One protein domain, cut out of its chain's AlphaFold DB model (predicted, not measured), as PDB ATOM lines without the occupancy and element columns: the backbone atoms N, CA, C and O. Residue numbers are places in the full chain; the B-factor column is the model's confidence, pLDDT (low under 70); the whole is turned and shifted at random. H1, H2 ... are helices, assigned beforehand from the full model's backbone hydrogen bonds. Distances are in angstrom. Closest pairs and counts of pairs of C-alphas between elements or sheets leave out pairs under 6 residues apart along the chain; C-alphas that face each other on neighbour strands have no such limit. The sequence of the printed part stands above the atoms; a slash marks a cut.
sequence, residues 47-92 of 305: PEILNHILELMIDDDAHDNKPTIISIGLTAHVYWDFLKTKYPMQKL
ATOM      1  N   PRO A  47     222.013 241.139 238.839       83.19
ATOM      2  CA  PRO A  47     222.593 240.680 237.586       83.19
ATOM      3  C   PRO A  47     223.579 241.676 236.969       83.19
ATOM      4  O   PRO A  47     224.541 241.265 236.332       83.19
ATOM      5  N   GLU A  48     223.393 242.974 237.210       87.31
ATOM      6  CA  GLU A  48     224.261 244.057 236.753       87.31
ATOM      7  C   GLU A  48     225.680 243.943 237.320       87.31
ATOM      8  O   GLU A  48     226.649 244.163 236.599       87.31
ATOM      9  N   ILE A  49     225.816 243.552 238.593       87.31
ATOM     10  CA  ILE A  49     227.127 243.373 239.230       87.31
ATOM     11  C   ILE A  49     227.848 242.176 238.608       87.31
ATOM     12  O   ILE A  49     229.028 242.270 238.280       87.31
ATOM     13  N   LEU A  50     227.143 241.058 238.409       86.38
ATOM     14  CA  LEU A  50     227.730 239.873 237.777       86.38
ATOM     15  C   LEU A  50     228.059 240.113 236.304       86.38
ATOM     16  O   LEU A  50     229.117 239.686 235.855       86.38
ATOM     17  N   ASN A  51     227.220 240.845 235.574       86.81
ATOM     18  CA  ASN A  51     227.515 241.254 234.205       86.81
ATOM     19  C   ASN A  51     228.761 242.141 234.157       86.81
ATOM     20  O   ASN A  51     229.617 241.907 233.315       86.81
ATOM     21  N   HIS A  52     228.921 243.087 235.086       87.69
ATOM     22  CA  HIS A  52     230.125 243.914 235.149       87.69
ATOM     23  C   HIS A  52     231.387 243.095 235.465       87.69
ATOM     24  O   HIS A  52     232.420 243.287 234.833       87.69
ATOM     25  N   ILE A  53     231.303 242.126 236.385       87.31
ATOM     26  CA  ILE A  53     232.403 241.183 236.645       87.31
ATOM     27  C   ILE A  53     232.741 240.390 235.378       87.31
ATOM     28  O   ILE A  53     233.912 240.254 235.037       87.31
ATOM     29  N   LEU A  54     231.728 239.891 234.665       86.12
ATOM     30  CA  LEU A  54     231.922 239.184 233.403       86.12
ATOM     31  C   LEU A  54     232.588 240.077 232.352       86.12
ATOM     32  O   LEU A  54     233.484 239.597 231.675       86.12
ATOM     33  N   GLU A  55     232.207 241.350 232.229       87.06
ATOM     34  CA  GLU A  55     232.877 242.303 231.326       87.06
ATOM     35  C   GLU A  55     234.353 242.455 231.667       87.06
ATOM     36  O   GLU A  55     235.194 242.263 230.796       87.06
ATOM     37  N   LEU A  56     234.675 242.697 232.940       86.75
ATOM     38  CA  LEU A  56     236.061 242.829 233.383       86.75
ATOM     39  C   LEU A  56     236.878 241.564 233.094       86.75
ATOM     40  O   LEU A  56     238.015 241.655 232.650       86.75
ATOM     41  N   MET A  57     236.296 240.382 233.310       84.94
ATOM     42  CA  MET A  57     236.951 239.104 233.020       84.94
ATOM     43  C   MET A  57     237.106 238.825 231.520       84.94
ATOM     44  O   MET A  57     237.998 238.068 231.143       84.94
ATOM     45  N   ILE A  58     236.212 239.364 230.685       78.75
ATOM     46  CA  ILE A  58     236.245 239.239 229.220       78.75
ATOM     47  C   ILE A  58     237.300 240.161 228.618       78.75
ATOM     48  O   ILE A  58     238.014 239.746 227.708       78.75
ATOM     49  N   ASP A  59     237.360 241.397 229.109       78.44
ATOM     50  CA  ASP A  59     238.297 242.420 228.644       78.44
ATOM     51  C   ASP A  59     239.730 242.129 229.123       78.44
ATOM     52  O   ASP A  59     240.703 242.534 228.485       78.44
ATOM     53  N   ASP A  60     239.865 241.389 230.225       75.25
ATOM     54  CA  ASP A  60     241.125 240.816 230.677       75.25
ATOM     55  C   ASP A  60     241.505 239.599 229.813       75.25
ATOM     56  O   ASP A  60     240.989 238.493 229.983       75.25
ATOM     57  N   ASP A  61     242.452 239.798 228.890       61.97
ATOM     58  CA  ASP A  61     242.962 238.772 227.961       61.97
ATOM     59  C   ASP A  61     243.796 237.669 228.666       61.97
ATOM     60  O   ASP A  61     244.444 236.819 228.032       61.97
ATOM     61  N   ALA A  62     243.782 237.653 230.006       64.50
ATOM     62  CA  ALA A  62     244.315 236.579 230.824       64.50
ATOM     63  C   ALA A  62     243.713 235.232 230.397       64.50
ATOM     64  O   ALA A  62     242.510 234.967 230.457       64.50
ATOM     65  N   HIS A  63     244.601 234.335 229.971       58.47
ATOM     66  CA  HIS A  63     244.269 233.070 229.319       58.47
ATOM     67  C   HIS A  63     243.490 232.057 230.183       58.47
ATOM     68  O   HIS A  63     243.103 231.012 229.667       58.47
ATOM     69  N   ASP A  64     243.207 232.370 231.450       67.88
ATOM     70  CA  ASP A  64     242.604 231.447 232.415       67.88
ATOM     71  C   ASP A  64     241.175 231.836 232.844       67.88
ATOM     72  O   ASP A  64     240.524 231.089 233.573       67.88
ATOM     73  N   ASN A  65     240.629 232.960 232.362       82.19
ATOM     74  CA  ASN A  65     239.300 233.418 232.790       82.19
ATOM     75  C   ASN A  65     238.145 232.636 232.138       82.19
ATOM     76  O   ASN A  65     237.055 232.547 232.710       82.19
ATOM     77  N   LYS A  66     238.357 232.021 230.965       83.88
ATOM     78  CA  LYS A  66     237.270 231.411 230.171       83.88
ATOM     79  C   LYS A  66     236.485 230.311 230.899       83.88
ATOM     80  O   LYS A  66     235.257 230.353 230.833       83.88
ATOM     81  N   PRO A  67     237.110 229.338 231.596       87.44
ATOM     82  CA  PRO A  67     236.370 228.332 232.362       87.44
ATOM     83  C   PRO A  67     235.449 228.952 233.416       87.44
ATOM     84  O   PRO A  67     234.296 228.540 233.558       87.44
ATOM     85  N   THR A  68     235.931 229.982 234.109       88.00
ATOM     86  CA  THR A  68     235.169 230.700 235.132       88.00
ATOM     87  C   THR A  68     234.017 231.484 234.515       88.00
ATOM     88  O   THR A  68     232.883 231.345 234.971       88.00
ATOM     89  N   ILE A  69     234.269 232.224 233.430       86.62
ATOM     90  CA  ILE A  69     233.236 232.966 232.694       86.62
ATOM     91  C   ILE A  69     232.109 232.027 232.242       86.62
ATOM     92  O   ILE A  69     230.935 232.301 232.487       86.62
ATOM     93  N   ILE A  70     232.454 230.885 231.635       86.69
ATOM     94  CA  ILE A  70     231.463 229.894 231.192       86.69
ATOM     95  C   ILE A  70     230.692 229.329 232.380       86.69
ATOM     96  O   ILE A  70     229.472 229.209 232.309       86.69
ATOM     97  N   SER A  71     231.382 229.007 233.476       86.75
ATOM     98  CA  SER A  71     230.741 228.476 234.680       86.75
ATOM     99  C   SER A  71     229.711 229.455 235.240       86.75
ATOM    100  O   SER A  71     228.593 229.040 235.527       86.75
ATOM    101  N   ILE A  72     230.034 230.753 235.315       86.88
ATOM    102  CA  ILE A  72     229.091 231.809 235.719       86.88
ATOM    103  C   ILE A  72     227.914 231.873 234.739       86.88
ATOM    104  O   ILE A  72     226.758 231.873 235.164       86.88
ATOM    105  N   GLY A  73     228.192 231.848 233.434       85.44
ATOM    106  CA  GLY A  73     227.174 231.827 232.384       85.44
ATOM    107  C   GLY A  73     226.153 230.701 232.523       85.44
ATOM    108  O   GLY A  73     224.967 230.911 232.295       85.44
ATOM    109  N   LEU A  74     226.603 229.515 232.931       85.31
ATOM    110  CA  LEU A  74     225.754 228.334 233.097       85.31
ATOM    111  C   LEU A  74     224.878 228.375 234.360       85.31
ATOM    112  O   LEU A  74     223.977 227.549 234.490       85.31
ATOM    113  N   THR A  75     225.100 229.321 235.282       84.62
ATOM    114  CA  THR A  75     224.320 229.394 236.531       84.62
ATOM    115  C   THR A  75     222.910 229.962 236.355       84.62
ATOM    116  O   THR A  75     222.029 229.627 237.146       84.62
ATOM    117  N   ALA A  76     222.670 230.806 235.343       81.94
ATOM    118  CA  ALA A  76     221.344 231.355 235.057       81.94
ATOM    119  C   ALA A  76     221.208 231.841 233.607       81.94
ATOM    120  O   ALA A  76     222.161 232.335 233.006       81.94
ATOM    121  N   HIS A  77     219.978 231.794 233.081       81.06
ATOM    122  CA  HIS A  77     219.662 232.251 231.723       81.06
ATOM    123  C   HIS A  77     220.090 233.698 231.452       81.06
ATOM    124  O   HIS A  77     220.644 233.964 230.394       81.06
ATOM    125  N   VAL A  78     219.906 234.608 232.416       84.44
ATOM    126  CA  VAL A  78     220.278 236.025 232.263       84.44
ATOM    127  C   VAL A  78     221.777 236.216 231.990       84.44
ATOM    128  O   VAL A  78     222.146 237.018 231.135       84.44
ATOM    129  N   TYR A  79     222.642 235.432 232.641       85.12
ATOM    130  CA  TYR A  79     224.092 235.492 232.429       85.12
ATOM    131  C   TYR A  79     224.483 234.835 231.112       85.12
ATOM    132  O   TYR A  79     225.329 235.352 230.389       85.12
ATOM    133  N   TRP A  80     223.835 233.724 230.757       84.69
ATOM    134  CA  TRP A  80     224.034 233.102 229.454       84.69
ATOM    135  C   TRP A  80     223.641 234.038 228.307       84.69
ATOM    136  O   TRP A  80     224.374 234.167 227.328       84.69
ATOM    137  N   ASP A  81     222.509 234.729 228.437       83.00
ATOM    138  CA  ASP A  81     222.039 235.710 227.465       83.00
ATOM    139  C   ASP A  81     223.011 236.877 227.330       83.00
ATOM    140  O   ASP A  81     223.379 237.229 226.209       83.00
ATOM    141  N   PHE A  82     223.513 237.400 228.449       84.56
ATOM    142  CA  PHE A  82     224.567 238.407 228.449       84.56
ATOM    143  C   PHE A  82     225.825 237.923 227.711       84.56
ATOM    144  O   PHE A  82     226.287 238.587 226.776       84.56
ATOM    145  N   LEU A  83     226.333 236.731 228.045       81.69
ATOM    146  CA  LEU A  83     227.506 236.157 227.385       81.69
ATOM    147  C   LEU A  83     227.304 236.007 225.879       81.69
ATOM    148  O   LEU A  83     228.214 236.333 225.131       81.69
ATOM    149  N   LYS A  84     226.123 235.603 225.397       77.44
ATOM    150  CA  LYS A  84     225.849 235.522 223.948       77.44
ATOM    151  C   LYS A  84     226.016 236.856 223.217       77.44
ATOM    152  O   LYS A  84     226.338 236.857 222.030       77.44
ATOM    153  N   THR A  85     225.768 237.978 223.893       77.69
ATOM    154  CA  THR A  85     225.911 239.314 223.289       77.69
ATOM    155  C   THR A  85     227.365 239.776 223.223       77.69
ATOM    156  O   THR A  85     227.746 240.441 222.258       77.69
ATOM    157  N   LYS A  86     228.176 239.406 224.222       72.38
ATOM    158  CA  LYS A  86     229.569 239.851 224.386       72.38
ATOM    159  C   LYS A  86     230.580 238.876 223.784       72.38
ATOM    160  O   LYS A  86     231.561 239.300 223.186       72.38
ATOM    161  N   TYR A  87     230.305 237.576 223.863       65.56
ATOM    162  CA  TYR A  87     231.083 236.526 223.222       65.56
ATOM    163  C   TYR A  87     230.500 236.170 221.848       65.56
ATOM    164  O   TYR A  87     229.380 235.662 221.762       65.56
ATOM    165  N   PRO A  88     231.281 236.279 220.755       55.88
ATOM    166  CA  PRO A  88     230.879 235.832 219.417       55.88
ATOM    167  C   PRO A  88     230.620 234.321 219.283       55.88
ATOM    168  O   PRO A  88     230.343 233.860 218.176       55.88
ATOM    169  N   MET A  89     230.698 233.552 220.376       50.69
ATOM    170  CA  MET A  89     230.574 232.089 220.437       50.69
ATOM    171  C   MET A  89     229.356 231.525 219.693       50.69
ATOM    172  O   MET A  89     229.390 230.368 219.289       50.69
ATOM    173  N   GLN A  90     228.298 232.323 219.510       45.19
ATOM    174  CA  GLN A  90     227.047 231.914 218.862       45.19
ATOM    175  C   GLN A  90     226.695 232.668 217.574       45.19
ATOM    176  O   GLN A  90     225.700 232.335 216.936       45.19
ATOM    177  N   LYS A  91     227.518 233.619 217.103       42.88
ATOM    178  CA  LYS A  91     227.323 234.210 215.757       42.88
ATOM    179  C   LYS A  91     227.605 233.204 214.623       42.88
ATOM    180  O   LYS A  91     227.540 233.545 213.447       42.88
ATOM    181  N   LEU A  92     227.891 231.953 214.978       42.69
ATOM    182  CA  LEU A  92     228.266 230.850 214.112       42.69
ATOM    183  C   LEU A  92     227.201 229.738 214.190       42.69
ATOM    184  O   LEU A  92     227.442 228.669 214.732       42.69
TER     185      LEU A  92
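AT A GLANCE: This is residues 47 to 92 of the 305 residues of an uncharacterized protein of Sclerotinia borealis (strain F-4128) (UniProt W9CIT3). What shape is it? H1 and H2 form a helical hairpin with H3 packed at its open end; residues 59 to 64 stick out at its turn. What builds it? The 46 printed residues have three named helices, H1 to H3 in order, and no named strand: all helix. It is compact, radius of gyration of the C-alphas 9.9 A, spanning 28 by 25 by 15 A.

HOW THE PARTS SIT: What pairs? H1, residues 47 to 59, touches H2, residues 65 to 73, with residues 54 to 58 alone, opposite ways, at a shallow 22 degrees; closest C-alphas: Met 57 and Asn 65, 6.2 A. And H3? H3, residues 77 to 86, touches H1's residues 47 to 51 alone; closest C-alphas: Asn 51 and Tyr 79, 6.9 A. H3 and H2 touch only at the corner; closest C-alphas: Gly 73 and Trp 80, 4.5 A. In these helices every O i to N i+4 pair is within hydrogen-bond range.

IN THESE COORDINATES: Where first? H1, 18.2 A, starts at (222.593, 240.680, 237.586). Where last? H2 is 12.2 A; H3, 14.5 A, ends at (229.569, 239.851, 224.386).

THE WHOLE: Any cut? The printed part has no cut; both links are tight. Low confidence? Residues 61 to 64 and 87 to 92 are under 70.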